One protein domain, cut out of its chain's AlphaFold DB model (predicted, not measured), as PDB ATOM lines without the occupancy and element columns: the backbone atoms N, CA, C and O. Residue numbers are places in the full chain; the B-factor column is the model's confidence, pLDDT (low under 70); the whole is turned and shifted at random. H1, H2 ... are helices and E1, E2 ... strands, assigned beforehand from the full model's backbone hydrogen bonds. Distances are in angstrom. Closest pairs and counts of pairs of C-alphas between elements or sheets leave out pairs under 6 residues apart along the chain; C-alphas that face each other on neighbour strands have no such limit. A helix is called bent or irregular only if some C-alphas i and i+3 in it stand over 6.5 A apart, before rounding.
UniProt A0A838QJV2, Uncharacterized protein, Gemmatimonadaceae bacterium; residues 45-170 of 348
ATOM      1  N   GLU A  45     137.146  90.000  42.507       97.81
ATOM      2  CA  GLU A  45     137.744  89.818  43.839       97.81
ATOM      3  C   GLU A  45     138.188  91.124  44.517       97.81
ATOM      4  O   GLU A  45     138.561  91.132  45.693       97.81
ATOM      5  N   PHE A  46     138.170  92.251  43.797       98.19
ATOM      6  CA  PHE A  46     138.391  93.552  44.421       98.19
ATOM      7  C   PHE A  46     137.199  93.993  45.272       98.19
ATOM      8  O   PHE A  46     137.367  94.916  46.065       98.19
ATOM      9  N   ALA A  47     136.029  93.359  45.128       98.25
ATOM     10  CA  ALA A  47     134.823  93.754  45.837       98.25
ATOM     11  C   ALA A  47     135.055  93.870  47.353       98.25
ATOM     12  O   ALA A  47     135.715  93.029  47.976       98.25
ATOM     13  N   VAL A  48     134.500  94.937  47.929       98.06
ATOM     14  CA  VAL A  48     134.553  95.240  49.361       98.06
ATOM     15  C   VAL A  48     133.137  95.248  49.921       98.06
ATOM     16  O   VAL A  48     132.255  95.936  49.395       98.06
ATOM     17  N   ARG A  49     132.917  94.500  51.002       97.25
ATOM     18  CA  ARG A  49     131.642  94.507  51.722       97.25
ATOM     19  C   ARG A  49     131.447  95.865  52.388       97.25
ATOM     20  O   ARG A  49     132.368  96.412  52.990       97.25
ATOM     21  N   VAL A  50     130.239  96.410  52.287       96.38
ATOM     22  CA  VAL A  50     129.938  97.720  52.880       96.38
ATOM     23  C   VAL A  50     130.005  97.639  54.404       96.38
ATOM     24  O   VAL A  50     130.436  98.588  55.047       96.38
ATOM     25  N   GLU A  51     129.637  96.495  54.975       96.81
ATOM     26  CA  GLU A  51     129.666  96.238  56.415       96.81
ATOM     27  C   GLU A  51     131.090  96.328  56.973       96.81
ATOM     28  O   GLU A  51     131.286  96.909  58.034       96.81
ATOM     29  N   ASP A  52     132.089  95.846  56.228       98.00
ATOM     30  CA  ASP A  52     133.494  95.894  56.650       98.00
ATOM     31  C   ASP A  52     134.013  97.345  56.640       98.00
ATOM     32  O   ASP A  52     134.758  97.760  57.527       98.00
ATOM     33  N   LEU A  53     133.559  98.168  55.685       97.12
ATOM     34  CA  LEU A  53     133.848  99.608  55.680       97.12
ATOM     35  C   LEU A  53     133.164 100.323  56.855       97.12
ATOM     36  O   LEU A  53     133.776 101.184  57.483       97.12
ATOM     37  N   GLN A  54     131.924  99.951  57.186       96.12
ATOM     38  CA  GLN A  54     131.209 100.474  58.358       96.12
ATOM     39  C   GLN A  54     131.888 100.089  59.673       96.12
ATOM     40  O   GLN A  54     132.023 100.925  60.562       96.12
ATOM     41  N   ALA A  55     132.402  98.864  59.757       97.06
ATOM     42  CA  ALA A  55     133.189  98.377  60.884       97.06
ATOM     43  C   ALA A  55     134.609  98.967  60.945       97.06
ATOM     44  O   ALA A  55     135.374  98.612  61.840       97.06
ATOM     45  N   ARG A  56     134.974  99.861  60.013       96.19
ATOM     46  CA  ARG A  56     136.315 100.450  59.906       96.19
ATOM     47  C   ARG A  56     137.409  99.384  59.795       96.19
ATOM     48  O   ARG A  56     138.486  99.538  60.359       96.19
ATOM     49  N   ASP A  57     137.148  98.313  59.045       97.31
ATOM     50  CA  ASP A  57     138.145  97.276  58.782       97.31
ATOM     51  C   ASP A  57     139.270  97.819  57.889       97.31
ATOM     52  O   ASP A  57     139.044  98.349  56.794       97.31
ATOM     53  N   GLU A  58     140.506  97.684  58.363       96.56
ATOM     54  CA  GLU A  58     141.700  98.224  57.713       96.56
ATOM     55  C   GLU A  58     141.961  97.563  56.350       96.56
ATOM     56  O   GLU A  58     142.333  98.236  55.384       96.56
ATOM     57  N   ALA A  59     141.729  96.252  56.227       97.00
ATOM     58  CA  ALA A  59     141.959  95.533  54.978       97.00
ATOM     59  C   ALA A  59     140.918  95.901  53.907       97.00
ATOM     60  O   ALA A  59     141.273  96.042  52.734       97.00
ATOM     61  N   ALA A  60     139.661  96.109  54.302       98.12
ATOM     62  CA  ALA A  60     138.587  96.603  53.449       98.12
ATOM     63  C   ALA A  60     138.879  98.021  52.937       98.12
ATOM     64  O   ALA A  60     138.776  98.268  51.733       98.12
ATOM     65  N   HIS A  61     139.323  98.927  53.816       97.94
ATOM     66  CA  HIS A  61     139.729 100.286  53.438       97.94
ATOM     67  C   HIS A  61     140.906 100.266  52.457       97.94
ATOM     68  O   HIS A  61     140.854 100.905  51.404       97.94
ATOM     69  N   PHE A  62     141.945  99.479  52.749       98.31
ATOM     70  CA  PHE A  62     143.096  99.340  51.861       98.31
ATOM     71  C   PHE A  62     142.707  98.762  50.491       98.31
ATOM     72  O   PHE A  62     143.124  99.276  49.450       98.31
ATOM     73  N   ARG A  63     141.866  97.719  50.468       98.56
ATOM     74  CA  ARG A  63     141.353  97.131  49.224       98.56
ATOM     75  C   ARG A  63     140.563  98.149  48.412       98.56
ATOM     76  O   ARG A  63     140.782  98.235  47.203       98.56
ATOM     77  N   LEU A  64     139.693  98.932  49.055       98.38
ATOM     78  CA  LEU A  64     138.922  99.981  48.391       98.38
ATOM     79  C   LEU A  64     139.833 101.070  47.810       98.38
ATOM     80  O   LEU A  64     139.618 101.490  46.673       98.38
ATOM     81  N   LEU A  65     140.868 101.491  48.546       98.31
ATOM     82  CA  LEU A  65     141.848 102.471  48.071       98.31
ATOM     83  C   LEU A  65     142.526 101.984  46.788       98.31
ATOM     84  O   LEU A  65     142.547 102.704  45.788       98.31
ATOM     85  N   VAL A  66     143.026 100.745  46.789       97.69
ATOM     86  CA  VAL A  66     143.658 100.141  45.609       97.69
ATOM     87  C   VAL A  66     142.652  99.999  44.464       97.69
ATOM     88  O   VAL A  66     142.968 100.390  43.344       97.69
ATOM     89  N   LEU A  67     141.438  99.500  44.728       97.38
ATOM     90  CA  LEU A  67     140.367  99.354  43.733       97.38
ATOM     91  C   LEU A  67     140.085 100.684  43.032       97.38
ATOM     92  O   LEU A  67     140.124 100.740  41.799       97.38
ATOM     93  N   LEU A  68     139.795 101.742  43.795       96.56
ATOM     94  CA  LEU A  68     139.422 103.044  43.239       96.56
ATOM     95  C   LEU A  68     140.602 103.707  42.535       96.56
ATOM     96  O   LEU A  68     140.418 104.349  41.499       96.56
ATOM     97  N   ALA A  69     141.823 103.494  43.019       95.25
ATOM     98  CA  ALA A  69     142.990 104.077  42.387       95.25
ATOM     99  C   ALA A  69     143.314 103.493  41.001       95.25
ATOM    100  O   ALA A  69     144.023 104.130  40.226       95.25
ATOM    101  N   LEU A  70     142.758 102.336  40.625       93.00
ATOM    102  CA  LEU A  70     142.892 101.797  39.263       93.00
ATOM    103  C   LEU A  70     142.046 102.554  38.211       93.00
ATOM    104  O   LEU A  70     142.282 102.396  37.004       93.00
ATOM    105  N   TYR A  71     141.113 103.420  38.631       90.06
ATOM    106  CA  TYR A  71     140.246 104.235  37.762       90.06
ATOM    107  C   TYR A  71     140.939 105.513  37.251       90.06
ATOM    108  O   TYR A  71     140.421 106.627  37.334       90.06
ATOM    109  N   GLN A  72     142.141 105.367  36.694       83.38
ATOM    110  CA  GLN A  72     142.879 106.460  36.045       83.38
ATOM    111  C   GLN A  72     142.923 106.280  34.541       83.38
ATOM    112  O   GLN A  72     143.158 105.170  34.089       83.38
ATOM    113  N   SER A  73     142.798 107.355  33.760       73.06
ATOM    114  CA  SER A  73     143.193 107.399  32.337       73.06
ATOM    115  C   SER A  73     142.629 106.279  31.432       73.06
ATOM    116  O   SER A  73     143.309 105.853  30.500       73.06
ATOM    117  N   ARG A  74     141.413 105.774  31.707       80.44
ATOM    118  CA  ARG A  74     140.565 104.945  30.816       80.44
ATOM    119  C   ARG A  74     139.092 105.065  31.210       80.44
ATOM    120  O   ARG A  74     138.784 105.618  32.260       80.44
ATOM    121  N   ARG A  75     138.212 104.526  30.362       83.31
ATOM    122  CA  ARG A  75     136.783 104.365  30.645       83.31
ATOM    123  C   ARG A  75     136.582 103.339  31.757       83.31
ATOM    124  O   ARG A  75     137.252 102.306  31.774       83.31
ATOM    125  N   ASP A  76     135.617 103.595  32.629       87.62
ATOM    126  CA  ASP A  76     135.349 102.767  33.810       87.62
ATOM    127  C   ASP A  76     135.046 101.308  33.449       87.62
ATOM    128  O   ASP A  76     135.533 100.396  34.110       87.62
ATOM    129  N   VAL A  77     134.326 101.080  32.344       86.75
ATOM    130  CA  VAL A  77     133.990  99.738  31.832       86.75
ATOM    131  C   VAL A  77     135.223  98.893  31.495       86.75
ATOM    132  O   VAL A  77     135.241  97.685  31.743       86.75
ATOM    133  N   ASP A  78     136.290  99.523  30.994       89.25
ATOM    134  CA  ASP A  78     137.539  98.831  30.670       89.25
ATOM    135  C   ASP A  78     138.287  98.460  31.964       89.25
ATOM    136  O   ASP A  78     138.883  97.388  32.062       89.25
ATOM    137  N   VAL A  79     138.238  99.334  32.980       91.00
ATOM    138  CA  VAL A  79     138.842  99.087  34.301       91.00
ATOM    139  C   VAL A  79     138.117  97.958  35.027       91.00
ATOM    140  O   VAL A  79     138.767  97.026  35.497       91.00
ATOM    141  N   MET A  80     136.784  98.003  35.056       93.56
ATOM    142  CA  MET A  80     135.931  96.961  35.635       93.56
ATOM    143  C   MET A  80     136.187  95.604  34.980       93.56
ATOM    144  O   MET A  80     136.334  94.601  35.671       93.56
ATOM    145  N   THR A  81     136.343  95.566  33.654       92.62
ATOM    146  CA  THR A  81     136.661  94.325  32.932       92.62
ATOM    147  C   THR A  81     137.988  93.715  33.392       92.62
ATOM    148  O   THR A  81     138.053  92.510  33.635       92.62
ATOM    149  N   ILE A  82     139.030  94.531  33.573       92.56
ATOM    150  CA  ILE A  82     140.325  94.062  34.091       92.56
ATOM    151  C   ILE A  82     140.189  93.569  35.531       92.56
ATOM    152  O   ILE A  82     140.661  92.483  35.847       92.56
ATOM    153  N   GLN A  83     139.524  94.334  36.400       95.25
ATOM    154  CA  GLN A  83     139.324  93.959  37.804       95.25
ATOM    155  C   GLN A  83     138.569  92.631  37.932       95.25
ATOM    156  O   GLN A  83     139.005  91.742  38.659       95.25
ATOM    157  N   ARG A  84     137.494  92.464  37.156       96.00
ATOM    158  CA  ARG A  84     136.656  91.262  37.139       96.00
ATOM    159  C   ARG A  84     137.382  90.014  36.643       96.00
ATOM    160  O   ARG A  84     137.110  88.923  37.126       96.00
ATOM    161  N   THR A  85     138.265  90.162  35.660       95.38
ATOM    162  CA  THR A  85     138.978  89.029  35.042       95.38
ATOM    163  C   THR A  85     140.318  88.725  35.712       95.38
ATOM    164  O   THR A  85     140.969  87.734  35.375       95.38
ATOM    165  N   MET A  86     140.747  89.547  36.674       97.00
ATOM    166  CA  MET A  86     142.005  89.350  37.377       97.00
ATOM    167  C   MET A  86     141.928  88.135  38.307       97.00
ATOM    168  O   MET A  86     141.061  88.043  39.170       97.00
ATOM    169  N   ALA A  87     142.888  87.218  38.172       96.62
ATOM    170  CA  ALA A  87     142.962  86.029  39.016       96.62
ATOM    171  C   ALA A  87     143.042  86.388  40.511       96.62
ATOM    172  O   ALA A  87     143.813  87.273  40.892       96.62
ATOM    173  N   VAL A  88     142.344  85.620  41.359       97.31
ATOM    174  CA  VAL A  88     142.282  85.794  42.827       97.31
ATOM    175  C   VAL A  88     143.669  86.035  43.430       97.31
ATOM    176  O   VAL A  88     143.883  87.009  44.146       97.31
ATOM    177  N   ARG A  89     144.653  85.199  43.068       97.00
ATOM    178  CA  ARG A  89     146.044  85.306  43.548       97.00
ATOM    179  C   ARG A  89     146.682  86.667  43.262       97.00
ATOM    180  O   ARG A  89     147.455  87.164  44.081       97.00
ATOM    181  N   SER A  90     146.374  87.254  42.106       97.19
ATOM    182  CA  SER A  90     146.878  88.564  41.705       97.19
ATOM    183  C   SER A  90     146.176  89.643  42.513       97.19
ATOM    184  O   SER A  90     146.856  90.475  43.098       97.19
ATOM    185  N   VAL A  91     144.850  89.574  42.654       97.94
ATOM    186  CA  VAL A  91     144.098  90.526  43.480       97.94
ATOM    187  C   VAL A  91     144.585  90.506  44.927       97.94
ATOM    188  O   VAL A  91     144.926  91.556  45.458       97.94
ATOM    189  N   THR A  92     144.740  89.331  45.544       97.81
ATOM    190  CA  THR A  92     145.271  89.206  46.911       97.81
ATOM    191  C   THR A  92     146.677  89.797  47.042       97.81
ATOM    192  O   THR A  92     146.986  90.430  48.049       97.81
ATOM    193  N   ALA A  93     147.540  89.621  46.036       96.94
ATOM    194  CA  ALA A  93     148.879  90.207  46.037       96.94
ATOM    195  C   ALA A  93     148.874  91.742  45.940       96.94
ATOM    196  O   ALA A  93     149.844  92.361  46.369       96.94
ATOM    197  N   LEU A  94     147.805  92.342  45.406       97.56
ATOM    198  CA  LEU A  94     147.632  93.792  45.307       97.56
ATOM    199  C   LEU A  94     146.901  94.374  46.523       97.56
ATOM    200  O   LEU A  94     147.227  95.470  46.949       97.56
ATOM    201  N   THR A  95     145.900  93.685  47.070       97.94
ATOM    202  CA  THR A  95     144.930  94.301  47.993       97.94
ATOM    203  C   THR A  95     144.995  93.791  49.429       97.94
ATOM    204  O   THR A  95     144.257  94.291  50.271       97.94
ATOM    205  N   SER A  96     145.852  92.815  49.747       97.50
ATOM    206  CA  SER A  96     146.045  92.351  51.127       97.50
ATOM    207  C   SER A  96     147.296  92.987  51.748       97.50
ATOM    208  O   SER A  96     148.410  92.626  51.346       97.50
ATOM    209  N   PRO A  97     147.158  93.853  52.775       96.56
ATOM    210  CA  PRO A  97     148.303  94.386  53.517       96.56
ATOM    211  C   PRO A  97     149.210  93.280  54.068       96.56
ATOM    212  O   PRO A  97     150.433  93.356  53.961       96.56
ATOM    213  N   HIS A  98     148.621  92.194  54.585       96.25
ATOM    214  CA  HIS A  98     149.372  91.040  55.075       96.25
ATOM    215  C   HIS A  98     150.227  90.403  53.970       96.25
ATOM    216  O   HIS A  98     151.416  90.141  54.166       96.25
ATOM    217  N   ARG A  99     149.641  90.186  52.785       97.50
ATOM    218  CA  ARG A  99     150.362  89.602  51.651       97.50
ATOM    219  C   ARG A  99     151.474  90.523  51.156       97.50
ATOM    220  O   ARG A  99     152.576  90.032  50.916       97.50
ATOM    221  N   LEU A 100     151.214  91.825  51.036       97.31
ATOM    222  CA  LEU A 100     152.215  92.821  50.642       97.31
ATOM    223  C   LEU A 100     153.385  92.853  51.623       97.31
ATOM    224  O   LEU A 100     154.535  92.778  51.194       97.31
ATOM    225  N   ARG A 101     153.113  92.827  52.934       96.62
ATOM    226  CA  ARG A 101     154.145  92.711  53.973       96.62
ATOM    227  C   ARG A 101     155.059  91.509  53.737       96.62
ATOM    228  O   ARG A 101     156.279  91.659  53.741       96.62
ATOM    229  N   THR A 102     154.490  90.326  53.491       96.75
ATOM    230  CA  THR A 102     155.272  89.114  53.196       96.75
ATOM    231  C   THR A 102     156.080  89.246  51.902       96.75
ATOM    232  O   THR A 102     157.234  88.822  51.854       96.75
ATOM    233  N   LEU A 103     155.491  89.814  50.848       96.62
ATOM    234  CA  LEU A 103     156.153  89.995  49.551       96.62
ATOM    235  C   LEU A 103     157.310  91.000  49.617       96.62
ATOM    236  O   LEU A 103     158.313  90.810  48.931       96.62
ATOM    237  N   ILE A 104     157.182  92.037  50.444       95.88
ATOM    238  CA  ILE A 104     158.228  93.027  50.706       95.88
ATOM    239  C   ILE A 104     159.348  92.407  51.541       95.88
ATOM    240  O   ILE A 104     160.499  92.463  51.124       95.88
ATOM    241  N   ALA A 105     159.022  91.745  52.656       95.19
ATOM    242  CA  ALA A 105     160.015  91.155  53.559       95.19
ATOM    243  C   ALA A 105     160.883  90.071  52.893       95.19
ATOM    244  O   ALA A 105     162.044  89.900  53.243       95.19
ATOM    245  N   ARG A 106     160.329  89.340  51.918       94.69
ATOM    246  CA  ARG A 106     161.060  88.314  51.153       94.69
ATOM    247  C   ARG A 106     161.847  88.873  49.970       94.69
ATOM    248  O   ARG A 106     162.551  88.119  49.302       94.69
ATOM    249  N   SER A 107     161.678  90.150  49.644       93.25
ATOM    250  CA  SER A 107     162.305  90.728  48.467       93.25
ATOM    251  C   SER A 107     163.705  91.245  48.797       93.25
ATOM    252  O   SER A 107     163.853  92.057  49.705       93.25
ATOM    253  N   PRO A 108     164.735  90.886  48.014       90.69
ATOM    254  CA  PRO A 108     166.086  91.402  48.218       90.69
ATOM    255  C   PRO A 108     166.266  92.843  47.698       90.69
ATOM    256  O   PRO A 108     167.400  93.307  47.570       90.69
ATOM    257  N   CYS A 109     165.203  93.510  47.232       94.81
ATOM    258  CA  CYS A 109     165.276  94.833  46.608       94.81
ATOM    259  C   CYS A 109     165.260  95.937  47.671       94.81
ATOM    260  O   CYS A 109     164.234  96.151  48.316       94.81
ATOM    261  N   SER A 110     166.359  96.688  47.781       92.38
ATOM    262  CA  SER A 110     166.503  97.765  48.770       92.38
ATOM    263  C   SER A 110     165.498  98.906  48.593       92.38
ATOM    264  O   SER A 110     165.179  99.599  49.553       92.38
ATOM    265  N   ALA A 111     164.933  99.077  47.393       94.38
ATOM    266  CA  ALA A 111     163.903 100.083  47.157       94.38
ATOM    267  C   ALA A 111     162.598  99.814  47.930       94.38
ATOM    268  O   ALA A 111     161.778 100.707  48.026       94.38
ATOM    269  N   LEU A 112     162.367  98.614  48.476       94.31
ATOM    270  CA  LEU A 112     161.095  98.260  49.123       94.31
ATOM    271  C   LEU A 112     161.050  98.547  50.631       94.31
ATOM    272  O   LEU A 112     160.052  98.225  51.274       94.31
ATOM    273  N   HIS A 113     162.117  99.089  51.223       89.31
ATOM    274  CA  HIS A 113     162.173  99.267  52.676       89.31
ATOM    275  C   HIS A 113     161.333 100.445  53.174       89.31
ATOM    276  O   HIS A 113     160.699 100.330  54.225       89.31
ATOM    277  N   GLU A 114     161.287 101.543  52.425       94.19
ATOM    278  CA  GLU A 114     160.663 102.802  52.834       94.19
ATOM    279  C   GLU A 114     159.878 103.425  51.685       94.19
ATOM    280  O   GLU A 114     160.237 103.250  50.522       94.19
ATOM    281  N   ALA A 115     158.823 104.170  52.018       95.25
ATOM    282  CA  ALA A 115     157.915 104.753  51.037       95.25
ATOM    283  C   ALA A 115     158.621 105.727  50.078       95.25
ATOM    284  O   ALA A 115     158.550 105.533  48.869       95.25
ATOM    285  N   GLY A 116     159.372 106.706  50.603       94.12
ATOM    286  CA  GLY A 116     160.093 107.686  49.776       94.12
ATOM    287  C   GLY A 116     161.108 107.025  48.841       94.12
ATOM    288  O   GLY A 116     161.048 107.198  47.625       94.12
ATOM    289  N   THR A 117     161.962 106.154  49.391       95.69
ATOM    290  CA  THR A 117     162.932 105.380  48.599       95.69
ATOM    291  C   THR A 117     162.247 104.526  47.526       95.69
ATOM    292  O   THR A 117     162.751 104.430  46.405       95.69
ATOM    293  N   PHE A 118     161.107 103.902  47.831       97.19
ATOM    294  CA  PHE A 118     160.354 103.109  46.860       97.19
ATOM    295  C   PHE A 118     159.803 103.964  45.723       97.19
ATOM    296  O   PHE A 118     159.971 103.616  44.550       97.19
ATOM    297  N   ASP A 119     159.150 105.069  46.064       96.31
ATOM    298  CA  ASP A 119     158.498 105.941  45.098       96.31
ATOM    299  C   ASP A 119     159.524 106.520  44.116       96.31
ATOM    300  O   ASP A 119     159.284 106.475  42.903       96.31
ATOM    301  N   GLU A 120     160.691 106.922  44.627       94.88
ATOM    302  CA  GLU A 120     161.814 107.472  43.861       94.88
ATOM    303  C   GLU A 120     162.596 106.420  43.061       94.88
ATOM    304  O   GLU A 120     162.864 106.620  41.876       94.88
ATOM    305  N   ARG A 121     162.992 105.301  43.686       95.31
ATOM    306  CA  ARG A 121     163.985 104.372  43.104       95.31
ATOM    307  C   ARG A 121     163.391 103.160  42.406       95.31
ATOM    308  O   ARG A 121     164.079 102.520  41.616       95.31
ATOM    309  N   CYS A 122     162.142 102.792  42.688       96.62
ATOM    310  CA  CYS A 122     161.517 101.684  41.973       96.62
ATOM    311  C   CYS A 122     161.180 102.123  40.544       96.62
ATOM    312  O   CYS A 122     160.220 102.855  40.310       96.62
ATOM    313  N   ASP A 123     161.945 101.636  39.575       94.88
ATOM    314  CA  ASP A 123     161.830 101.981  38.160       94.88
ATOM    315  C   ASP A 123     161.148 100.869  37.346       94.88
ATOM    316  O   ASP A 123     161.473 100.645  36.181       94.88
ATOM    317  N   VAL A 124     160.218 100.128  37.958       96.00
ATOM    318  CA  VAL A 124     159.456  99.100  37.240       96.00
ATOM    319  C   VAL A 124     158.645  99.742  36.119       96.00
ATOM    320  O   VAL A 124     157.863 100.661  36.358       96.00
ATOM    321  N   TYR A 125     158.791  99.204  34.910       93.12
ATOM    322  CA  TYR A 125     158.016  99.594  33.741       93.12
ATOM    323  C   TYR A 125     157.531  98.367  32.952       93.12
ATOM    324  O   TYR A 125     158.079  97.265  33.070       93.12
ATOM    325  N   ARG A 126     156.507  98.562  32.118       92.81
ATOM    326  CA  ARG A 126     156.020  97.563  31.163       92.81
ATOM    327  C   ARG A 126     156.761  97.699  29.837       92.81
ATOM    328  O   ARG A 126     156.722  98.758  29.214       92.81
ATOM    329  N   ASP A 127     157.394  96.617  29.405       91.12
ATOM    330  CA  ASP A 127     157.928  96.447  28.058       91.12
ATOM    331  C   ASP A 127     156.798  95.909  27.170       91.12
ATOM    332  O   ASP A 127     156.485  94.717  27.184       91.12
ATOM    333  N   PHE A 128     156.149  96.810  26.430       87.81
ATOM    334  CA  PHE A 128     155.032  96.463  25.548       87.81
ATOM    335  C   PHE A 128     155.458  95.627  24.338       87.81
ATOM    336  O   PHE A 128     154.633  94.885  23.818       87.81
ATOM    337  N   ALA A 129     156.717  95.719  23.899       89.50
ATOM    338  CA  ALA A 129     157.201  94.944  22.759       89.50
ATOM    339  C   ALA A 129     157.345  93.459  23.114       89.50
ATOM    340  O   ALA A 129     157.132  92.594  22.271       89.50
ATOM    341  N   ARG A 130     157.686  93.167  24.375       89.06
ATOM    342  CA  ARG A 130     157.850  91.795  24.878       89.06
ATOM    343  C   ARG A 130     156.673  91.288  25.704       89.06
ATOM    344  O   ARG A 130     156.722  90.160  26.173       89.06
ATOM    345  N   ASP A 131     155.677  92.135  25.939       90.19
ATOM    346  CA  ASP A 131     154.596  91.910  26.902       90.19
ATOM    347  C   ASP A 131     155.101  91.444  28.284       90.19
ATOM    348  O   ASP A 131     154.577  90.529  28.915       90.19
ATOM    349  N   THR A 132     156.169  92.086  28.768       92.88
ATOM    350  CA  THR A 132     156.768  91.792  30.080       92.88
ATOM    351  C   THR A 132     156.787  93.034  30.972       92.88
ATOM    352  O   THR A 132     156.611  94.161  30.510       92.88
ATOM    353  N   ALA A 133     157.004  92.851  32.274       95.06
ATOM    354  CA  ALA A 133     157.352  93.944  33.179       95.06
ATOM    355  C   ALA A 133     158.774  93.742  33.694       95.06
ATOM    356  O   ALA A 133     159.147  92.648  34.123       95.06
ATOM    357  N   THR A 134     159.568  94.807  33.669       95.31
ATOM    358  CA  THR A 134     160.989  94.772  34.013       95.31
ATOM    359  C   THR A 134     161.399  96.032  34.778       95.31
ATOM    360  O   THR A 134     160.573  96.892  35.059       95.31
ATOM    361  N   CYS A 135     162.659  96.103  35.192       95.19
ATOM    362  CA  CYS A 135     163.273  97.257  35.848       95.19
ATOM    363  C   CYS A 135     164.759  97.314  35.469       95.19
ATOM    364  O   CYS A 135     165.323  96.280  35.094       95.19
ATOM    365  N   ARG A 136     165.421  98.475  35.556       93.31
ATOM    366  CA  ARG A 136     166.839  98.580  35.157       93.31
ATOM    367  C   ARG A 136     167.760  97.927  36.175       93.31
ATOM    368  O   ARG A 136     168.779  97.363  35.800       93.31
ATOM    369  N   HIS A 137     167.401  97.975  37.456       89.12
ATOM    370  CA  HIS A 137     168.280  97.507  38.530       89.12
ATOM    371  C   HIS A 137     168.418  95.984  38.566       89.12
ATOM    372  O   HIS A 137     169.493  95.460  38.843       89.12
ATOM    373  N   ARG A 138     167.323  95.253  38.321       91.88
ATOM    374  CA  ARG A 138     167.290  93.785  38.399       91.88
ATOM    375  C   ARG A 138     166.347  93.196  37.352       91.88
ATOM    376  O   ARG A 138     165.318  92.628  37.724       91.88
ATOM    377  N   PRO A 139     166.643  93.313  36.046       93.44
ATOM    378  CA  PRO A 139     165.686  93.012  34.980       93.44
ATOM    379  C   PRO A 139     165.157  91.572  35.025       93.44
ATOM    380  O   PRO A 139     163.951  91.361  34.914       93.44
ATOM    381  N   ARG A 140     166.026  90.593  35.306       92.12
ATOM    382  CA  ARG A 140     165.689  89.156  35.307       92.12
ATOM    383  C   ARG A 140     165.150  88.620  36.641       92.12
ATOM    384  O   ARG A 140     164.691  87.488  36.696       92.12
ATOM    385  N   THR A 141     165.191  89.406  37.718       92.94
ATOM    386  CA  THR A 141     164.747  88.943  39.041       92.94
ATOM    387  C   THR A 141     163.221  89.030  39.166       92.94
ATOM    388  O   THR A 141     162.663  90.108  38.903       92.94
ATOM    389  N   PRO A 142     162.536  87.954  39.604       92.69
ATOM    390  CA  PRO A 142     161.116  88.005  39.937       92.69
ATOM    391  C   PRO A 142     160.832  89.053  41.016       92.69
ATOM    392  O   PRO A 142     161.553  89.167  42.004       92.69
ATOM    393  N   CYS A 143     159.775  89.837  40.830       94.75
ATOM    394  CA  CYS A 143     159.369  90.876  41.770       94.75
ATOM    395  C   CYS A 143     157.849  91.018  41.736       94.75
ATOM    396  O   CYS A 143     157.253  91.059  40.658       94.75
ATOM    397  N   HIS A 144     157.220  91.129  42.906       96.69
ATOM    398  CA  HIS A 144     155.768  91.277  42.993       96.69
ATOM    399  C   HIS A 144     155.266  92.558  42.314       96.69
ATOM    400  O   HIS A 144     154.196  92.533  41.723       96.69
ATOM    401  N   VAL A 145     156.057  93.635  42.305       97.19
ATOM    402  CA  VAL A 145     155.725  94.881  41.594       97.19
ATOM    403  C   VAL A 145     155.670  94.657  40.076       97.19
ATOM    404  O   VAL A 145     154.771  95.159  39.410       97.19
ATOM    405  N   LYS A 146     156.573  93.839  39.516       96.56
ATOM    406  CA  LYS A 146     156.530  93.460  38.089       96.56
ATOM    407  C   LYS A 146     155.301  92.604  37.783       96.56
ATOM    408  O   LYS A 146     154.595  92.864  36.815       96.56
ATOM    409  N   ALA A 147     155.023  91.613  38.633       96.12
ATOM    410  CA  ALA A 147     153.833  90.773  38.502       96.12
ATOM    411  C   ALA A 147     152.539  91.602  38.591       96.12
ATOM    412  O   ALA A 147     151.621  91.390  37.805       96.12
ATOM    413  N   ALA A 148     152.498  92.589  39.489       96.31
ATOM    414  CA  ALA A 148     151.411  93.551  39.611       96.31
ATOM    415  C   ALA A 148     151.244  94.397  38.341       96.31
ATOM    416  O   ALA A 148     150.132  94.525  37.838       96.31
ATOM    417  N   THR A 149     152.340  94.921  37.781       95.31
ATOM    418  CA  THR A 149     152.317  95.685  36.522       95.31
ATOM    419  C   THR A 149     151.745  94.854  35.373       95.31
ATOM    420  O   THR A 149     150.928  95.360  34.603       95.31
ATOM    421  N   LEU A 150     152.124  93.576  35.277       94.12
ATOM    422  CA  LEU A 150     151.569  92.655  34.282       94.12
ATOM    423  C   LEU A 150     150.085  92.376  34.509       94.12
ATOM    424  O   LEU A 150     149.304  92.486  33.571       94.12
ATOM    425  N   ALA A 151     149.690  92.068  35.747       93.81
ATOM    426  CA  ALA A 151     148.301  91.763  36.084       93.81
ATOM    427  C   ALA A 151     147.366  92.950  35.816       93.81
ATOM    428  O   ALA A 151     146.272  92.770  35.292       93.81
ATOM    429  N   ILE A 152     147.801  94.167  36.150       91.56
ATOM    430  CA  ILE A 152     147.044  95.391  35.868       91.56
ATOM    431  C   ILE A 152     147.022  95.671  34.362       91.56
ATOM    432  O   ILE A 152     146.043  96.213  33.850       91.56
ATOM    433  N   GLY A 153     148.099  95.325  33.648       85.56
ATOM    434  CA  GLY A 153     148.166  95.417  32.193       85.56
ATOM    435  C   GLY A 153     147.984  96.845  31.666       85.56
ATOM    436  O   GLY A 153     147.570  97.038  30.519       85.56
ATOM    437  N   ARG A 154     148.248  97.869  32.488       75.56
ATOM    438  CA  ARG A 154     147.962  99.274  32.167       75.56
ATOM    439  C   ARG A 154     148.939 100.218  32.833       75.56
ATOM    440  O   ARG A 154     149.161 100.086  34.028       75.56
ATOM    441  N   MET A 155     149.382 101.218  32.060       72.12
ATOM    442  CA  MET A 155     150.426 102.191  32.417       72.12
ATOM    443  C   MET A 155     151.725 101.480  32.833       72.12
ATOM    444  O   MET A 155     151.704 100.422  33.450       72.12
ATOM    445  N   GLY A 156     152.885 101.994  32.425       80.19
ATOM    446  CA  GLY A 156     154.138 101.241  32.580       80.19
ATOM    447  C   GLY A 156     154.409 100.795  34.023       80.19
ATOM    448  O   GLY A 156     154.955  99.724  34.242       80.19
ATOM    449  N   ASP A 157     153.959 101.566  35.002       88.44
ATOM    450  CA  ASP A 157     154.400 101.499  36.393       88.44
ATOM    451  C   ASP A 157     153.254 101.333  37.405       88.44
ATOM    452  O   ASP A 157     153.483 101.418  38.610       88.44
ATOM    453  N   MET A 158     152.017 101.075  36.959       91.19
ATOM    454  CA  MET A 158     150.854 101.031  37.861       91.19
ATOM    455  C   MET A 158     150.948  99.913  38.908       91.19
ATOM    456  O   MET A 158     150.365 100.019  39.983       91.19
ATOM    457  N   GLY A 159     151.739  98.867  38.644       94.12
ATOM    458  CA  GLY A 159     152.035  97.819  39.622       94.12
ATOM    459  C   GLY A 159     152.749  98.311  40.881       94.12
ATOM    460  O   GLY A 159     152.725  97.613  41.892       94.12
ATOM    461  N   LYS A 160     153.344  99.514  40.860       96.62
ATOM    462  CA  LYS A 160     153.934 100.151  42.045       96.62
ATOM    463  C   LYS A 160     152.884 100.588  43.062       96.62
ATOM    464  O   LYS A 160     153.167 100.553  44.258       96.62
ATOM    465  N   LEU A 161     151.695 100.989  42.604       96.69
ATOM    466  CA  LEU A 161     150.696 101.672  43.429       96.69
ATOM    467  C   LEU A 161     150.361 100.927  44.734       96.69
ATOM    468  O   LEU A 161     150.473 101.544  45.790       96.69
ATOM    469  N   PRO A 162     150.030  99.622  44.735       97.62
ATOM    470  CA  PRO A 162     149.639  98.972  45.982       97.62
ATOM    471  C   PRO A 162     150.801  98.829  46.969       97.62
ATOM    472  O   PRO A 162     150.610  98.911  48.178       97.62
ATOM    473  N   THR A 163     152.024  98.664  46.459       98.12
ATOM    474  CA  THR A 163     153.228  98.601  47.300       98.12
ATOM    475  C   THR A 163     153.543  99.964  47.908       98.12
ATOM    476  O   THR A 163     153.799 100.035  49.106       98.12
ATOM    477  N   SER A 164     153.447 101.046  47.124       98.06
ATOM    478  CA  SER A 164     153.587 102.418  47.633       98.06
ATOM    479  C   SER A 164     152.545 102.704  48.712       98.06
ATOM    480  O   SER A 164     152.905 103.078  49.826       98.06
ATOM    481  N   ALA A 165     151.266 102.419  48.435       98.06
ATOM    482  CA  ALA A 165     150.181 102.600  49.395       98.06
ATOM    483  C   ALA A 165     150.464 101.857  50.706       98.06
ATOM    484  O   ALA A 165     150.378 102.442  51.781       98.06
ATOM    485  N   PHE A 166     150.871 100.587  50.633       98.12
ATOM    486  CA  PHE A 166     151.213  99.819  51.827       98.12
ATOM    487  C   PHE A 166     152.396 100.424  52.591       98.12
ATOM    488  O   PHE A 166     152.340 100.496  53.814       98.12
ATOM    489  N   LEU A 167     153.453 100.872  51.908       97.44
ATOM    490  CA  LEU A 167     154.630 101.448  52.564       97.44
ATOM    491  C   LEU A 167     154.320 102.768  53.275       97.44
ATOM    492  O   LEU A 167     154.782 102.955  54.401       97.44
ATOM    493  N   HIS A 168     153.511 103.640  52.668       97.00
ATOM    494  CA  HIS A 168     153.026 104.869  53.310       97.00
ATOM    495  C   HIS A 168     152.147 104.571  54.535       97.00
ATOM    496  O   HIS A 168     152.197 105.293  55.529       97.00
ATOM    497  N   LEU A 169     151.376 103.479  54.494       95.56
ATOM    498  CA  LEU A 169     150.421 103.111  55.546       95.56
ATOM    499  C   LEU A 169     150.992 102.171  56.622       95.56
ATOM    500  O   LEU A 169     150.376 102.035  57.672       95.56
ATOM    501  N   ARG A 170     152.164 101.551  56.419       85.81
ATOM    502  CA  ARG A 170     152.713 100.436  57.227       85.81
ATOM    503  C   ARG A 170     152.769 100.672  58.745       85.81
ATOM    504  O   ARG A 170     152.792  99.698  59.490       85.81
TER     505      ARG A 170
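This is residues 45 to 170 of the 348 residues of an uncharacterized protein of Gemmatimonadaceae bacterium (UniProt A0A838QJV2). This is a body of short, mostly crossed helices gathered round H8, which runs near the middle with H7, H5 and H6 packed on it. A small two-strand hairpin, E1 and E2, packs on H7 towards one end of the longest axis; H2 and H4 extend the body the other way, H1 lies at that far end, and H3 sits off to one side, touching no helix. The printed part has 126 residues, with eight named helices and two named strands in the order H1 H2 H3 H4 H5 H6 E1 E2 H7 H8; the sheet is antiparallel, in the order E1 - E2, and the class is mostly helix. The whole is compact, with a radius of gyration of the C-alphas of 14.3 A, and its outline is rounded, spanning 42 by 31 by 23 A.

Look first at the hairpin of E1, residues 125 to 127, and E2, residues 132 to 134, which are antiparallel at 140 degrees. C-alphas 126 and 133 face each other at 4.4 A, and you will find N 127 and O 132 at 2.8 A and N 134 and O 125 at 2.9 A, within hydrogen-bond range. Next look at H7, residues 144 to 152: its closest C-alphas to E2 are Lys 146 and Ala 133, 5.0 A apart. From H7 go on to H8, residues 158 to 169, the hub, which touches five helices. H7 and H8 touch at a steep tilt of 53 degrees, opposite ways, with the C-alphas of Thr 149 and Gly 159 closest at 3.8 A; H8 touches H7 with residues 158 to 163 alone. H6, residues 115 to 121, touches H8 at a shallow tilt of 33 degrees, only just short of steep, opposite ways; the closest C-alphas are Ala 115 and Leu 167, 4.9 A apart. H5, residues 97 to 105, touches H8 about perpendicular at 81 degrees, with the C-alphas of Pro 97 and Phe 166 closest at 6.4 A. H4, residues 88 to 95, touches H7, its closest C-alphas being Ser 90 and Ala 151, 6.6 A apart. H2, residues 58 to 69, touches H4 about perpendicular at 85 degrees, closest at the C-alphas of Arg 63 and Thr 95, 4.7 A apart. H2 and H8 only just touch, with 3 pairs of C-alphas within 8 A, closest at Val 66 and Pro 162, 6.1 A. H1, residues 50 to 54, and H2 only just touch, only at the corner, with 3 such pairs; the closest C-alphas are Leu 53 and Ala 60, 6.0 A apart. H3, residues 76 to 85, is close to but not clearly touching H7, with the C-alphas of Ile 82 and Ile 152 closest at 7.1 A. Every O i to N i+4 pair is within hydrogen-bond range in H1 to H7; in H8 it is 6 of 8.

Find C-alpha 50 at (129.938, 97.720, 52.880), where H1 begins. H2 then runs 16.5 A from C-alpha 58 to 69, and H3 runs 14.3 A from 76 to 85. H4 covers 10.3 A, H5 12.1 A and H6 10.0 A. E1 begins at C-alpha 125, at (158.016, 99.594, 33.741), and is 6.5 A long, as is E2. H7 covers 12.0 A. H8 runs 17.8 A to C-alpha 169 at (150.421, 103.111, 55.546) and is only just irregular: C-alphas 159 and 162 are 6.9 A apart.

The two C-alphas farthest apart are those of Ala 55 and Ala 129, at 45.2 A. The printed part, residues 45 to 170, has no cut, and no link is long. The mean pLDDT of the printed part is 94.0, and no printed residue is under 70 in this model.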